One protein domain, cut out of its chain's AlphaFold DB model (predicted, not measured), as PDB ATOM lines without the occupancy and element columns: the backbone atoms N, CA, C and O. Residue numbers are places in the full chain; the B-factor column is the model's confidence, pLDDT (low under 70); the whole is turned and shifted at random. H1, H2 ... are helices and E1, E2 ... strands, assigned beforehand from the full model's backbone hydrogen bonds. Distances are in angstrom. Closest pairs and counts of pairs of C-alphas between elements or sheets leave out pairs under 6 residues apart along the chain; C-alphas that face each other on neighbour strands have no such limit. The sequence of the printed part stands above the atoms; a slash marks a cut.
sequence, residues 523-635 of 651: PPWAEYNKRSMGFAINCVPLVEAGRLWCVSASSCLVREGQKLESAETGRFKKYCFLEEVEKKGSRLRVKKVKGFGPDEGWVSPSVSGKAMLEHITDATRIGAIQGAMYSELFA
ATOM      1  N   PRO A 523     -14.743  -7.218 114.775       77.44
ATOM      2  CA  PRO A 523     -14.942  -6.507 113.510       77.44
ATOM      3  C   PRO A 523     -14.070  -5.249 113.327       77.44
ATOM      4  O   PRO A 523     -13.498  -5.116 112.246       77.44
ATOM      5  N   PRO A 524     -13.848  -4.390 114.351       63.34
ATOM      6  CA  PRO A 524     -12.923  -3.257 114.227       63.34
ATOM      7  C   PRO A 524     -11.476  -3.684 113.949       63.34
ATOM      8  O   PRO A 524     -10.766  -3.030 113.197       63.34
ATOM      9  N   TRP A 525     -11.031  -4.818 114.505       67.19
ATOM     10  CA  TRP A 525      -9.708  -5.385 114.222       67.19
ATOM     11  C   TRP A 525      -9.609  -5.914 112.788       67.19
ATOM     12  O   TRP A 525      -8.602  -5.699 112.116       67.19
ATOM     13  N   ALA A 526     -10.660  -6.571 112.293       71.94
ATOM     14  CA  ALA A 526     -10.724  -7.019 110.905       71.94
ATOM     15  C   ALA A 526     -10.698  -5.839 109.927       71.94
ATOM     16  O   ALA A 526     -10.009  -5.888 108.908       71.94
ATOM     17  N   GLU A 527     -11.416  -4.762 110.250       66.62
ATOM     18  CA  GLU A 527     -11.410  -3.527 109.474       66.62
ATOM     19  C   GLU A 527     -10.060  -2.808 109.548       66.62
ATOM     20  O   GLU A 527      -9.524  -2.419 108.510       66.62
ATOM     21  N   TYR A 528      -9.458  -2.715 110.735       60.72
ATOM     22  CA  TYR A 528      -8.097  -2.221 110.912       60.72
ATOM     23  C   TYR A 528      -7.103  -3.033 110.086       60.72
ATOM     24  O   TYR A 528      -6.329  -2.440 109.350       60.72
ATOM     25  N   ASN A 529      -7.131  -4.367 110.118       62.00
ATOM     26  CA  ASN A 529      -6.245  -5.187 109.288       62.00
ATOM     27  C   ASN A 529      -6.497  -4.956 107.798       62.00
ATOM     28  O   ASN A 529      -5.547  -4.837 107.032       62.00
ATOM     29  N   LYS A 530      -7.757  -4.801 107.386       63.75
ATOM     30  CA  LYS A 530      -8.111  -4.443 106.007       63.75
ATOM     31  C   LYS A 530      -7.544  -3.075 105.589       63.75
ATOM     32  O   LYS A 530      -7.178  -2.909 104.429       63.75
ATOM     33  N   ARG A 531      -7.449  -2.110 106.512       57.62
ATOM     34  CA  ARG A 531      -6.906  -0.752 106.289       57.62
ATOM     35  C   ARG A 531      -5.387  -0.634 106.485       57.62
ATOM     36  O   ARG A 531      -4.760   0.141 105.779       57.62
ATOM     37  N   SER A 532      -4.788  -1.419 107.376       50.25
ATOM     38  CA  SER A 532      -3.380  -1.307 107.820       50.25
ATOM     39  C   SER A 532      -2.472  -2.321 107.125       50.25
ATOM     40  O   SER A 532      -1.348  -2.011 106.738       50.25
ATOM     41  N   MET A 533      -3.015  -3.492 106.761       57.81
ATOM     42  CA  MET A 533      -2.540  -4.212 105.568       57.81
ATOM     43  C   MET A 533      -3.014  -3.518 104.280       57.81
ATOM     44  O   MET A 533      -2.774  -4.015 103.180       57.81
ATOM     45  N   GLY A 534      -3.658  -2.352 104.407       53.28
ATOM     46  CA  GLY A 534      -4.168  -1.539 103.318       53.28
ATOM     47  C   GLY A 534      -3.093  -1.116 102.349       53.28
ATOM     48  O   GLY A 534      -3.408  -0.969 101.190       53.28
ATOM     49  N   PHE A 535      -1.817  -1.005 102.720       61.47
ATOM     50  CA  PHE A 535      -0.786  -0.822 101.694       61.47
ATOM     51  C   PHE A 535      -0.760  -2.005 100.710       61.47
ATOM     52  O   PHE A 535      -0.857  -1.787  99.506       61.47
ATOM     53  N   ALA A 536      -0.705  -3.245 101.206       62.25
ATOM     54  CA  ALA A 536      -0.737  -4.429 100.353       62.25
ATOM     55  C   ALA A 536      -2.087  -4.554  99.629       62.25
ATOM     56  O   ALA A 536      -2.104  -4.788  98.428       62.25
ATOM     57  N   ILE A 537      -3.204  -4.309 100.323       59.22
ATOM     58  CA  ILE A 537      -4.565  -4.395  99.763       59.22
ATOM     59  C   ILE A 537      -4.845  -3.282  98.738       59.22
ATOM     60  O   ILE A 537      -5.407  -3.568  97.693       59.22
ATOM     61  N   ASN A 538      -4.420  -2.040  98.969       64.25
ATOM     62  CA  ASN A 538      -4.543  -0.909  98.033       64.25
ATOM     63  C   ASN A 538      -3.588  -1.062  96.848       64.25
ATOM     64  O   ASN A 538      -3.848  -0.543  95.766       64.25
ATOM     65  N   CYS A 539      -2.491  -1.791  97.040       75.81
ATOM     66  CA  CYS A 539      -1.626  -2.205  95.954       75.81
ATOM     67  C   CYS A 539      -2.256  -3.311  95.100       75.81
ATOM     68  O   CYS A 539      -1.931  -3.355  93.921       75.81
ATOM     69  N   VAL A 540      -3.170  -4.152  95.614       76.94
ATOM     70  CA  VAL A 540      -3.813  -5.220  94.815       76.94
ATOM     71  C   VAL A 540      -4.495  -4.657  93.558       76.94
ATOM     72  O   VAL A 540      -4.107  -5.086  92.474       76.94
ATOM     73  N   PRO A 541      -5.383  -3.640  93.624       81.88
ATOM     74  CA  PRO A 541      -5.954  -3.037  92.419       81.88
ATOM     75  C   PRO A 541      -4.908  -2.444  91.469       81.88
ATOM     76  O   PRO A 541      -5.094  -2.457  90.256       81.88
ATOM     77  N   LEU A 542      -3.799  -1.914  91.999       88.94
ATOM     78  CA  LEU A 542      -2.712  -1.375  91.179       88.94
ATOM     79  C   LEU A 542      -1.911  -2.490  90.494       88.94
ATOM     80  O   LEU A 542      -1.511  -2.316  89.348       88.94
ATOM     81  N   VAL A 543      -1.701  -3.626  91.157       87.06
ATOM     82  CA  VAL A 543      -1.086  -4.829  90.579       87.06
ATOM     83  C   VAL A 543      -1.994  -5.411  89.497       87.06
ATOM     84  O   VAL A 543      -1.538  -5.631  88.379       87.06
ATOM     85  N   GLU A 544      -3.286  -5.576  89.788       86.44
ATOM     86  CA  GLU A 544      -4.297  -6.073  88.842       86.44
ATOM     87  C   GLU A 544      -4.429  -5.166  87.610       86.44
ATOM     88  O   GLU A 544      -4.560  -5.652  86.488       86.44
ATOM     89  N   ALA A 545      -4.333  -3.847  87.798       90.00
ATOM     90  CA  ALA A 545      -4.324  -2.872  86.710       90.00
ATOM     91  C   ALA A 545      -2.965  -2.756  85.991       90.00
ATOM     92  O   ALA A 545      -2.857  -2.001  85.024       90.00
ATOM     93  N   GLY A 546      -1.918  -3.445  86.458       92.12
ATOM     94  CA  GLY A 546      -0.566  -3.356  85.901       92.12
ATOM     95  C   GLY A 546       0.104  -1.993  86.108       92.12
ATOM     96  O   GLY A 546       0.957  -1.604  85.316       92.12
ATOM     97  N   ARG A 547      -0.272  -1.257  87.156       95.44
ATOM     98  CA  ARG A 547       0.160   0.120  87.447       95.44
ATOM     99  C   ARG A 547       1.097   0.239  88.649       95.44
ATOM    100  O   ARG A 547       1.531   1.347  88.944       95.44
ATOM    101  N   LEU A 548       1.410  -0.846  89.357       95.81
ATOM    102  CA  LEU A 548       2.302  -0.788  90.517       95.81
ATOM    103  C   LEU A 548       3.761  -1.057  90.142       95.81
ATOM    104  O   LEU A 548       4.092  -2.082  89.549       95.81
ATOM    105  N   TRP A 549       4.646  -0.170  90.579       96.56
ATOM    106  CA  TRP A 549       6.090  -0.271  90.401       96.56
ATOM    107  C   TRP A 549       6.808  -0.145  91.742       96.56
ATOM    108  O   TRP A 549       6.305   0.480  92.672       96.56
ATOM    109  N   CYS A 550       8.011  -0.698  91.835       93.31
ATOM    110  CA  CYS A 550       8.920  -0.502  92.957       93.31
ATOM    111  C   CYS A 550      10.286  -0.050  92.439       93.31
ATOM    112  O   CYS A 550      10.766  -0.559  91.430       93.31
ATOM    113  N   VAL A 551      10.942   0.895  93.106       92.38
ATOM    114  CA  VAL A 551      12.317   1.274  92.767       92.38
ATOM    115  C   VAL A 551      13.267   0.146  93.168       92.38
ATOM    116  O   VAL A 551      13.472  -0.113  94.354       92.38
ATOM    117  N   SER A 552      13.873  -0.504  92.180       88.88
ATOM    118  CA  SER A 552      14.804  -1.623  92.375       88.88
ATOM    119  C   SER A 552      16.275  -1.190  92.367       88.88
ATOM    120  O   SER A 552      17.127  -1.863  92.949       88.88
ATOM    121  N   ALA A 553      16.592  -0.042  91.756       86.38
ATOM    122  CA  ALA A 553      17.919   0.575  91.824       86.38
ATOM    123  C   ALA A 553      18.134   1.358  93.135       86.38
ATOM    124  O   ALA A 553      17.187   1.688  93.838       86.38
ATOM    125  N   SER A 554      19.385   1.721  93.453       77.50
ATOM    126  CA  SER A 554      19.718   2.509  94.657       77.50
ATOM    127  C   SER A 554      18.979   3.854  94.722       77.50
ATOM    128  O   SER A 554      18.600   4.325  95.795       77.50
ATOM    129  N   SER A 555      18.746   4.472  93.563       86.75
ATOM    130  CA  SER A 555      17.838   5.604  93.413       86.75
ATOM    131  C   SER A 555      17.320   5.710  91.981       86.75
ATOM    132  O   SER A 555      17.971   5.254  91.041       86.75
ATOM    133  N   CYS A 556      16.173   6.362  91.816       93.31
ATOM    134  CA  CYS A 556      15.579   6.715  90.536       93.31
ATOM    135  C   CYS A 556      15.395   8.236  90.471       93.31
ATOM    136  O   CYS A 556      14.800   8.835  91.367       93.31
ATOM    137  N   LEU A 557      15.944   8.869  89.433       93.25
ATOM    138  CA  LEU A 557      15.872  10.317  89.261       93.25
ATOM    139  C   LEU A 557      14.469  10.761  88.836       93.25
ATOM    140  O   LEU A 557      13.896  10.187  87.911       93.25
ATOM    141  N   VAL A 558      13.970  11.815  89.482       95.94
ATOM    142  CA  VAL A 558      12.651  12.399  89.242       95.94
ATOM    143  C   VAL A 558      12.809  13.773  88.612       95.94
ATOM    144  O   VAL A 558      13.611  14.596  89.060       95.94
ATOM    145  N   ARG A 559      12.039  14.011  87.553       95.38
ATOM    146  CA  ARG A 559      11.991  15.295  86.855       95.38
ATOM    147  C   ARG A 559      10.583  15.864  86.866       95.38
ATOM    148  O   ARG A 559       9.607  15.118  86.819       95.38
ATOM    149  N   GLU A 560      10.495  17.186  86.854       92.25
ATOM    150  CA  GLU A 560       9.226  17.919  86.795       92.25
ATOM    151  C   GLU A 560       8.463  17.624  85.493       92.25
ATOM    152  O   GLU A 560       7.245  17.463  85.481       92.25
ATOM    153  N   GLY A 561       9.201  17.484  84.387       89.69
ATOM    154  CA  GLY A 561       8.656  17.277  83.048       89.69
ATOM    155  C   GLY A 561       9.090  15.968  82.382       89.69
ATOM    156  O   GLY A 561      10.097  15.344  82.733       89.69
ATOM    157  N   GLN A 562       8.337  15.579  81.349       92.69
ATOM    158  CA  GLN A 562       8.550  14.352  80.570       92.69
ATOM    159  C   GLN A 562       9.928  14.297  79.892       92.69
ATOM    160  O   GLN A 562      10.487  13.215  79.723       92.69
ATOM    161  N   LYS A 563      10.483  15.439  79.472       89.94
ATOM    162  CA  LYS A 563      11.762  15.498  78.749       89.94
ATOM    163  C   LYS A 563      12.941  15.178  79.674       89.94
ATOM    164  O   LYS A 563      12.839  15.349  80.893       89.94
ATOM    165  N   LEU A 564      14.051  14.673  79.130       86.00
ATOM    166  CA  LEU A 564      15.258  14.371  79.920       86.00
ATOM    167  C   LEU A 564      15.955  15.644  80.411       86.00
ATOM    168  O   LEU A 564      16.648  15.601  81.415       86.00
ATOM    169  N   GLU A 565      15.700  16.771  79.759       89.31
ATOM    170  CA  GLU A 565      16.270  18.081  80.070       89.31
ATOM    171  C   GLU A 565      15.422  18.863  81.088       89.31
ATOM    172  O   GLU A 565      15.808  19.949  81.507       89.31
ATOM    173  N   SER A 566      14.257  18.335  81.485       90.88
ATOM    174  CA  SER A 566      13.379  18.988  82.467       90.88
ATOM    175  C   SER A 566      14.047  19.050  83.844       90.88
ATOM    176  O   SER A 566      14.811  18.144  84.184       90.88
ATOM    177  N   ALA A 567      13.717  20.061  84.651       89.38
ATOM    178  CA  ALA A 567      14.305  20.266  85.974       89.38
ATOM    179  C   ALA A 567      14.204  19.018  86.872       89.38
ATOM    180  O   ALA A 567      13.204  18.294  86.853       89.38
ATOM    181  N   GLU A 568      15.265  18.758  87.636       93.19
ATOM    182  CA  GLU A 568      15.304  17.680  88.625       93.19
ATOM    183  C   GLU A 568      14.564  18.123  89.882       93.19
ATOM    184  O   GLU A 568      14.877  19.163  90.454       93.19
ATOM    185  N   THR A 569      13.586  17.333  90.315       84.50
ATOM    186  CA  THR A 569      12.773  17.630  91.507       84.50
ATOM    187  C   THR A 569      13.152  16.761  92.699       84.50
ATOM    188  O   THR A 569      12.705  16.997  93.817       84.50
ATOM    189  N   GLY A 570      13.986  15.744  92.476       87.44
ATOM    190  CA  GLY A 570      14.503  14.874  93.521       87.44
ATOM    191  C   GLY A 570      14.744  13.459  93.020       87.44
ATOM    192  O   GLY A 570      14.885  13.206  91.822       87.44
ATOM    193  N   ARG A 571      14.823  12.509  93.952       90.88
ATOM    194  CA  ARG A 571      15.069  11.096  93.651       90.88
ATOM    195  C   ARG A 571      14.183  10.207  94.508       90.88
ATOM    196  O   ARG A 571      14.165  10.373  95.725       90.88
ATOM    197  N   PHE A 572      13.524   9.233  93.890       85.69
ATOM    198  CA  PHE A 572      12.977   8.102  94.631       85.69
ATOM    199  C   PHE A 572      14.117   7.177  95.059       85.69
ATOM    200  O   PHE A 572      15.073   6.979  94.305       85.69
ATOM    201  N   LYS A 573      14.053   6.619  96.264       83.38
ATOM    202  CA  LYS A 573      15.051   5.662  96.772       83.38
ATOM    203  C   LYS A 573      14.592   4.232  96.533       83.38
ATOM    204  O   LYS A 573      13.410   3.998  96.280       83.38
ATOM    205  N   LYS A 574      15.537   3.291  96.615       82.00
ATOM    206  CA  LYS A 574      15.252   1.852  96.577       82.00
ATOM    207  C   LYS A 574      14.106   1.508  97.534       82.00
ATOM    208  O   LYS A 574      14.023   2.094  98.610       82.00
ATOM    209  N   TYR A 575      13.230   0.595  97.120       77.75
ATOM    210  CA  TYR A 575      12.020   0.172  97.842       77.75
ATOM    211  C   TYR A 575      10.874   1.184  97.899       77.75
ATOM    212  O   TYR A 575       9.860   0.942  98.554       77.75
ATOM    213  N   CYS A 576      10.979   2.300  97.174       81.62
ATOM    214  CA  CYS A 576       9.843   3.188  96.978       81.62
ATOM    215  C   CYS A 576       8.836   2.561  96.002       81.62
ATOM    216  O   CYS A 576       9.167   2.291  94.848       81.62
ATOM    217  N   PHE A 577       7.602   2.367  96.455       87.50
ATOM    218  CA  PHE A 577       6.469   1.925  95.653       87.50
ATOM    219  C   PHE A 577       5.781   3.110  94.984       87.50
ATOM    220  O   PHE A 577       5.536   4.152  95.601       87.50
ATOM    221  N   LEU A 578       5.469   2.932  93.708       94.50
ATOM    222  CA  LEU A 578       5.043   3.970  92.786       94.50
ATOM    223  C   LEU A 578       3.824   3.494  91.998       94.50
ATOM    224  O   LEU A 578       3.797   2.379  91.482       94.50
ATOM    225  N   GLU A 579       2.836   4.366  91.870       96.19
ATOM    226  CA  GLU A 579       1.694   4.190  90.984       96.19
ATOM    227  C   GLU A 579       2.021   4.828  89.635       96.19
ATOM    228  O   GLU A 579       2.394   6.000  89.564       96.19
ATOM    229  N   GLU A 580       1.851   4.076  88.554       96.69
ATOM    230  CA  GLU A 580       1.870   4.596  87.194       96.69
ATOM    231  C   GLU A 580       0.612   5.431  86.942       96.69
ATOM    232  O   GLU A 580      -0.515   4.925  86.939       96.69
ATOM    233  N   VAL A 581       0.814   6.728  86.720       96.19
ATOM    234  CA  VAL A 581      -0.252   7.680  86.387       96.19
ATOM    235  C   VAL A 581      -0.372   7.831  84.875       96.19
ATOM    236  O   VAL A 581      -1.474   7.856  84.337       96.19
ATOM    237  N   GLU A 582       0.762   7.929  84.181       94.50
ATOM    238  CA  GLU A 582       0.804   8.131  82.733       94.50
ATOM    239  C   GLU A 582       2.089   7.545  82.138       94.50
ATOM    240  O   GLU A 582       3.171   7.697  82.706       94.50
ATOM    241  N   LYS A 583       1.998   6.946  80.947       93.00
ATOM    242  CA  LYS A 583       3.154   6.468  80.180       93.00
ATOM    243  C   LYS A 583       3.233   7.168  78.832       93.00
ATOM    244  O   LYS A 583       2.297   7.112  78.038       93.00
ATOM    245  N   LYS A 584       4.380   7.787  78.544       90.75
ATOM    246  CA  LYS A 584       4.668   8.406  77.242       90.75
ATOM    247  C   LYS A 584       6.023   7.950  76.721       90.75
ATOM    248  O   LYS A 584       7.074   8.395  77.187       90.75
ATOM    249  N   GLY A 585       5.992   7.064  75.727       88.25
ATOM    250  CA  GLY A 585       7.194   6.426  75.195       88.25
ATOM    251  C   GLY A 585       7.913   5.626  76.284       88.25
ATOM    252  O   GLY A 585       7.324   4.742  76.903       88.25
ATOM    253  N   SER A 586       9.180   5.956  76.532       87.50
ATOM    254  CA  SER A 586      10.022   5.318  77.553       87.50
ATOM    255  C   SER A 586       9.940   5.967  78.942       87.50
ATOM    256  O   SER A 586      10.654   5.541  79.846       87.50
ATOM    257  N   ARG A 587       9.105   6.995  79.132       93.56
ATOM    258  CA  ARG A 587       8.984   7.737  80.396       93.56
ATOM    259  C   ARG A 587       7.669   7.412  81.097       93.56
ATOM    260  O   ARG A 587       6.628   7.313  80.445       93.56
ATOM    261  N   LEU A 588       7.729   7.302  82.424       96.25
ATOM    262  CA  LEU A 588       6.560   7.152  83.289       96.25
ATOM    263  C   LEU A 588       6.382   8.408  84.129       96.25
ATOM    264  O   LEU A 588       7.342   8.887  84.730       96.25
ATOM    265  N   ARG A 589       5.156   8.916  84.203       97.31
ATOM    266  CA  ARG A 589       4.729   9.794  85.283       97.31
ATOM    267  C   ARG A 589       4.208   8.917  86.403       97.31
ATOM    268  O   ARG A 589       3.309   8.101  86.190       97.31
ATOM    269  N   VAL A 590       4.781   9.092  87.580       97.00
ATOM    270  CA  VAL A 590       4.492   8.265  88.744       97.00
ATOM    271  C   VAL A 590       4.051   9.117  89.918       97.00
ATOM    272  O   VAL A 590       4.498  10.256  90.069       97.00
ATOM    273  N   LYS A 591       3.201   8.538  90.760       95.56
ATOM    274  CA  LYS A 591       2.849   9.068  92.074       95.56
ATOM    275  C   LYS A 591       3.391   8.134  93.147       95.56
ATOM    276  O   LYS A 591       3.312   6.913  93.013       95.56
ATOM    277  N   LYS A 592       3.955   8.696  94.209       91.50
ATOM    278  CA  LYS A 592       4.462   7.926  95.343       91.50
ATOM    279  C   LYS A 592       3.304   7.266  96.087       91.50
ATOM    280  O   LYS A 592       2.381   7.949  96.522       91.50
ATOM    281  N   VAL A 593       3.380   5.946  96.255       81.62
ATOM    282  CA  VAL A 593       2.434   5.169  97.071       81.62
ATOM    283  C   VAL A 593       2.997   4.983  98.477       81.62
ATOM    284  O   VAL A 593       2.306   5.246  99.457       81.62
ATOM    285  N   LYS A 594       4.261   4.550  98.589       75.12
ATOM    286  CA  LYS A 594       4.966   4.339  99.866       75.12
ATOM    287  C   LYS A 594       6.484   4.361  99.655       75.12
ATOM    288  O   LYS A 594       6.949   3.848  98.647       75.12
ATOM    289  N   GLY A 595       7.257   4.897 100.599       67.50
ATOM    290  CA  GLY A 595       8.728   4.956 100.542       67.50
ATOM    291  C   GLY A 595       9.274   6.378 100.378       67.50
ATOM    292  O   GLY A 595       8.553   7.346 100.612       67.50
ATOM    293  N   PHE A 596      10.552   6.516 100.007       61.12
ATOM    294  CA  PHE A 596      11.257   7.806 100.024       61.12
ATOM    295  C   PHE A 596      11.412   8.424  98.632       61.12
ATOM    296  O   PHE A 596      11.858   7.767  97.689       61.12
ATOM    297  N   GLY A 597      11.126   9.723  98.539       79.12
ATOM    298  CA  GLY A 597      11.288  10.564  97.355       79.12
ATOM    299  C   GLY A 597      10.201  11.643  97.259       79.12
ATOM    300  O   GLY A 597       9.380  11.755  98.174       79.12
ATOM    301  N   PRO A 598      10.175  12.424  96.163       78.44
ATOM    302  CA  PRO A 598       9.118  13.404  95.876       78.44
ATOM    303  C   PRO A 598       7.712  12.777  95.863       78.44
ATOM    304  O   PRO A 598       7.584  11.563  95.792       78.44
ATOM    305  N   ASP A 599       6.636  13.561  95.921       82.06
ATOM    306  CA  ASP A 599       5.277  12.984  95.910       82.06
ATOM    307  C   ASP A 599       4.838  12.498  94.521       82.06
ATOM    308  O   ASP A 599       4.089  11.527  94.402       82.06
ATOM    309  N   GLU A 600       5.355  13.118  93.462       94.75
ATOM    310  CA  GLU A 600       5.146  12.705  92.079       94.75
ATOM    311  C   GLU A 600       6.276  13.190  91.164       94.75
ATOM    312  O   GLU A 600       7.116  14.009  91.546       94.75
ATOM    313  N   GLY A 601       6.288  12.688  89.931       94.62
ATOM    314  CA  GLY A 601       7.093  13.250  88.852       94.62
ATOM    315  C   GLY A 601       7.364  12.259  87.729       94.62
ATOM    316  O   GLY A 601       6.822  11.154  87.695       94.62
ATOM    317  N   TRP A 602       8.202  12.666  86.781       97.31
ATOM    318  CA  TRP A 602       8.571  11.850  85.633       97.31
ATOM    319  C   TRP A 602       9.874  11.100  85.869       97.31
ATOM    320  O   TRP A 602      10.907  11.704  86.152       97.31
ATOM    321  N   VAL A 603       9.844   9.796  85.620       96.81
ATOM    322  CA  VAL A 603      10.965   8.875  85.804       96.81
ATOM    323  C   VAL A 603      11.245   8.078  84.533       96.81
ATOM    324  O   VAL A 603      10.403   7.971  83.632       96.81
ATOM    325  N   SER A 604      12.447   7.517  84.468       95.00
ATOM    326  CA  SER A 604      12.829   6.530  83.459       95.00
ATOM    327  C   SER A 604      12.844   5.145  84.115       95.00
ATOM    328  O   SER A 604      13.654   4.932  85.020       95.00
ATOM    329  N   PRO A 605      12.000   4.190  83.678       92.31
ATOM    330  CA  PRO A 605      11.982   2.830  84.225       92.31
ATOM    331  C   PRO A 605      13.292   2.085  83.994       92.31
ATOM    332  O   PRO A 605      13.622   1.167  84.741       92.31
ATOM    333  N   SER A 606      14.054   2.490  82.976       91.75
ATOM    334  CA  SER A 606      15.408   2.026  82.708       91.75
ATOM    335  C   SER A 606      16.307   3.168  82.223       91.75
ATOM    336  O   SER A 606      15.846   4.128  81.604       91.75
ATOM    337  N   VAL A 607      17.602   3.071  82.518       88.12
ATOM    338  CA  VAL A 607      18.639   4.013  82.072       88.12
ATOM    339  C   VAL A 607      19.821   3.204  81.556       88.12
ATOM    340  O   VAL A 607      20.334   2.343  82.269       88.12
ATOM    341  N   SER A 608      20.231   3.449  80.308       86.31
ATOM    342  CA  SER A 608      21.340   2.735  79.649       86.31
ATOM    343  C   SER A 608      21.226   1.204  79.740       86.31
ATOM    344  O   SER A 608      22.199   0.512  80.013       86.31
ATOM    345  N   GLY A 609      20.008   0.676  79.574       82.75
ATOM    346  CA  GLY A 609      19.720  -0.762  79.659       82.75
ATOM    347  C   GLY A 609      19.572  -1.324  81.079       82.75
ATOM    348  O   GLY A 609      19.132  -2.460  81.228       82.75
ATOM    349  N   LYS A 610      19.862  -0.547  82.133       87.25
ATOM    350  CA  LYS A 610      19.678  -0.962  83.530       87.25
ATOM    351  C   LYS A 610      18.277  -0.602  84.024       87.25
ATOM    352  O   LYS A 610      17.877   0.557  83.925       87.25
ATOM    353  N   ALA A 611      17.553  -1.568  84.583       92.25
ATOM    354  CA  ALA A 611      16.255  -1.327  85.210       92.25
ATOM    355  C   ALA A 611      16.415  -0.464  86.472       92.25
ATOM    356  O   ALA A 611      17.228  -0.766  87.345       92.25
ATOM    357  N   MET A 612      15.658   0.628  86.536       94.69
ATOM    358  CA  MET A 612      15.528   1.487  87.715       94.69
ATOM    359  C   MET A 612      14.315   1.091  88.558       94.69
ATOM    360  O   MET A 612      14.343   1.252  89.778       94.69
ATOM    361  N   LEU A 613      13.267   0.588  87.898       95.31
ATOM    362  CA  LEU A 613      12.014   0.153  88.502       95.31
ATOM    363  C   LEU A 613      11.758  -1.332  88.197       95.31
ATOM    364  O   LEU A 613      12.001  -1.792  87.082       95.31
ATOM    365  N   GLU A 614      11.244  -2.066  89.178       94.00
ATOM    366  CA  GLU A 614      10.633  -3.392  89.053       94.00
ATOM    367  C   GLU A 614       9.116  -3.219  88.914       94.00
ATOM    368  O   GLU A 614       8.494  -2.486  89.685       94.00
ATOM    369  N   HIS A 615       8.521  -3.869  87.914       94.56
ATOM    370  CA  HIS A 615       7.068  -3.898  87.742       94.56
ATOM    371  C   HIS A 615       6.476  -4.983  88.639       94.56
ATOM    372  O   HIS A 615       6.931  -6.125  88.593       94.56
ATOM    373  N   ILE A 616       5.480  -4.643  89.456       91.38
ATOM    374  CA  ILE A 616       4.899  -5.576  90.424       91.38
ATOM    375  C   ILE A 616       3.638  -6.193  89.829       91.38
ATOM    376  O   ILE A 616       2.600  -5.543  89.745       91.38
ATOM    377  N   THR A 617       3.742  -7.455  89.421       88.88
ATOM    378  CA  THR A 617       2.655  -8.219  88.784       88.88
ATOM    379  C   THR A 617       1.985  -9.231  89.716       88.88
ATOM    380  O   THR A 617       0.964  -9.806  89.357       88.88
ATOM    381  N   ASP A 618       2.531  -9.430  90.917       82.06
ATOM    382  CA  ASP A 618       1.996 -10.326  91.942       82.06
ATOM    383  C   ASP A 618       1.983  -9.611  93.299       82.06
ATOM    384  O   ASP A 618       3.003  -9.100  93.762       82.06
ATOM    385  N   ALA A 619       0.827  -9.588  93.962       70.31
ATOM    386  CA  ALA A 619       0.669  -8.965  95.270       70.31
ATOM    387  C   ALA A 619       1.499  -9.660  96.366       70.31
ATOM    388  O   ALA A 619       1.914  -9.003  97.323       70.31
ATOM    389  N   THR A 620       1.817 -10.954  96.226       67.19
ATOM    390  CA  THR A 620       2.703 -11.650  97.180       67.19
ATOM    391  C   THR A 620       4.126 -11.080  97.158       67.19
ATOM    392  O   THR A 620       4.821 -11.073  98.180       67.19
ATOM    393  N   ARG A 621       4.537 -10.489  96.025       73.69
ATOM    394  CA  ARG A 621       5.844  -9.847  95.845       73.69
ATOM    395  C   ARG A 621       6.020  -8.613  96.724       73.69
ATOM    396  O   ARG A 621       7.147  -8.292  97.086       73.69
ATOM    397  N   ILE A 622       4.931  -7.953  97.117       67.56
ATOM    398  CA  ILE A 622       4.959  -6.774  97.994       67.56
ATOM    399  C   ILE A 622       5.584  -7.138  99.345       67.56
ATOM    400  O   ILE A 622       6.503  -6.460  99.799       67.56
ATOM    401  N   GLY A 623       5.137  -8.249  99.941       54.41
ATOM    402  CA  GLY A 623       5.691  -8.756 101.197       54.41
ATOM    403  C   GLY A 623       7.152  -9.182 101.057       54.41
ATOM    404  O   GLY A 623       7.960  -8.880 101.929       54.41
ATOM    405  N   ALA A 624       7.523  -9.803  99.933       59.41
ATOM    406  CA  ALA A 624       8.907 -10.193  99.660       59.41
ATOM    407  C   ALA A 624       9.844  -8.986  99.480       59.41
ATOM    408  O   ALA A 624      10.963  -9.003  99.980       59.41
ATOM    409  N   ILE A 625       9.396  -7.928  98.800       62.22
ATOM    410  CA  ILE A 625      10.155  -6.679  98.636       62.22
ATOM    411  C   ILE A 625      10.315  -5.974  99.977       62.22
ATOM    412  O   ILE A 625      11.400  -5.490 100.273       62.22
ATOM    413  N   GLN A 626       9.267  -5.942 100.800       54.16
ATOM    414  CA  GLN A 626       9.368  -5.421 102.161       54.16
ATOM    415  C   GLN A 626      10.346  -6.255 102.994       54.16
ATOM    416  O   GLN A 626      11.234  -5.689 103.618       54.16
ATOM    417  N   GLY A 627      10.272  -7.587 102.932       48.38
ATOM    418  CA  GLY A 627      11.227  -8.479 103.595       48.38
ATOM    419  C   GLY A 627      12.668  -8.292 103.109       48.38
ATOM    420  O   GLY A 627      13.590  -8.284 103.920       48.38
ATOM    421  N   ALA A 628      12.876  -8.076 101.808       55.75
ATOM    422  CA  ALA A 628      14.184  -7.795 101.221       55.75
ATOM    423  C   ALA A 628      14.697  -6.398 101.590       55.75
ATOM    424  O   ALA A 628      15.883  -6.250 101.837       55.75
ATOM    425  N   MET A 629      13.815  -5.396 101.661       51.91
ATOM    426  CA  MET A 629      14.126  -4.057 102.161       51.91
ATOM    427  C   MET A 629      14.642  -4.129 103.582       51.91
ATOM    428  O   MET A 629      15.711  -3.600 103.851       51.91
ATOM    429  N   TYR A 630      13.918  -4.829 104.454       43.03
ATOM    430  CA  TYR A 630      14.397  -5.120 105.794       43.03
ATOM    431  C   TYR A 630      15.755  -5.820 105.703       43.03
ATOM    432  O   TYR A 630      16.751  -5.268 106.147       43.03
ATOM    433  N   SER A 631      15.848  -6.958 105.017       44.28
ATOM    434  CA  SER A 631      17.090  -7.741 104.904       44.28
ATOM    435  C   SER A 631      18.303  -6.947 104.401       44.28
ATOM    436  O   SER A 631      19.397  -7.181 104.900       44.28
ATOM    437  N   GLU A 632      18.125  -6.031 103.439       50.44
ATOM    438  CA  GLU A 632      19.169  -5.147 102.908       50.44
ATOM    439  C   GLU A 632      19.499  -3.969 103.822       50.44
ATOM    440  O   GLU A 632      20.675  -3.639 103.948       50.44
ATOM    441  N   LEU A 633      18.506  -3.361 104.484       40.53
ATOM    442  CA  LEU A 633      18.773  -2.427 105.585       40.53
ATOM    443  C   LEU A 633      19.668  -3.098 106.634       40.53
ATOM    444  O   LEU A 633      20.606  -2.484 107.121       40.53
ATOM    445  N   PHE A 634      19.430  -4.387 106.876       33.78
ATOM    446  CA  PHE A 634      20.217  -5.224 107.771       33.78
ATOM    447  C   PHE A 634      21.416  -5.933 107.092       33.78
ATOM    448  O   PHE A 634      21.972  -6.860 107.689       33.78
ATOM    449  N   ALA A 635      21.785  -5.621 105.837       39.69
ATOM    450  CA  ALA A 635      22.809  -6.368 105.081       39.69
ATOM    451  C   ALA A 635      24.234  -5.841 105.265       39.69
ATOM    452  O   ALA A 635      25.166  -6.642 105.168       39.69
TER     453      ALA A 635
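This is residues 523 to 635 of the 651 residues of the protein "Hypothetical protein" of Alexandrium catenella (UniProt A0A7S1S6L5). What does the fold look like? A strongly curled five-stranded sheet, like part of a barrel, faces the hairpin of E2 and E3, their strands crossed at 56 degrees, in a small sandwich. H2 packs on one face of the curled sheet, H3 grazes it, and residues 523 to 528 of H1 stick out. What is it made of? The 113 printed residues, of mixed class, hold H1, H2, E1 to E7 and H3 in that order; the larger sheet runs E6, E5, E4, E1, E7, antiparallel throughout. How large is it? It is compact, with a radius of gyration of the C-alphas of 14.7 A, but elongated, spanning 52 by 32 by 22 A.

Where does the printed part begin? H1, residues 523 to 532, begins at C-alpha 523 (-14.942, -6.507, 113.510), and H2, residues 534 to 544, spans 15.2 A. Where are the strands? E1 is residues 548 to 551, E2 555 to 559, E3 568 to 573, E4 577 to 584 at 19.6 A, E5 587 to 594 at 20.2 A, E6 600 to 603 and E7 613 to 615. E4 bends by 66 degrees at residue 581 and E5 by 53 degrees at residue 591. Where is the last element? H3, residues 620 to 633, spans 20.3 A and ends at C-alpha 633 (18.773, -2.427, 105.585).

How do the helices stand? H1 and H2 are close but not clearly touching, at C-alphas of Lys 530 and Ile 537, 7.2 A. H2 is on the larger sheet at a height of 9.7 A, nearest E1 at C-alphas of Leu 542 and Leu 548, 5.1 A; H3 only grazes that sheet with residues 622 to 625. Every O i to N i+4 pair is within hydrogen-bond range in H1 and H3, and 5 of 7 in H2. How are the strands joined? Within hydrogen-bond range are N 550 and O 614 across E1 and E7, 2.8 A, N 549 and O 578 across E1 and E4, 2.8 A, N 579 and O 591 across the hairpin E4 and E5, 2.8 A, N 603 and O 588 across the hairpin E5 and E6, 2.8 A, and N 556 and O 572 across the hairpin E2 and E3, 2.8 A. E4, E5 and E6 form a meander, each strand the antiparallel neighbour of the one before. How do the sheets meet? The closest C-alphas of E2 and E6 are those of Arg 559 and Trp 602, 5.0 A apart.

Is the printed part unbroken? It has no cut, and no link is long. What are its extremes? The two C-alphas farthest apart are those of Pro 523 and Glu 565, at 51.9 A. Where is confidence low? The mean pLDDT of the printed part is 79.9, and residues under 70 include 527 to 538 and 622 to 635.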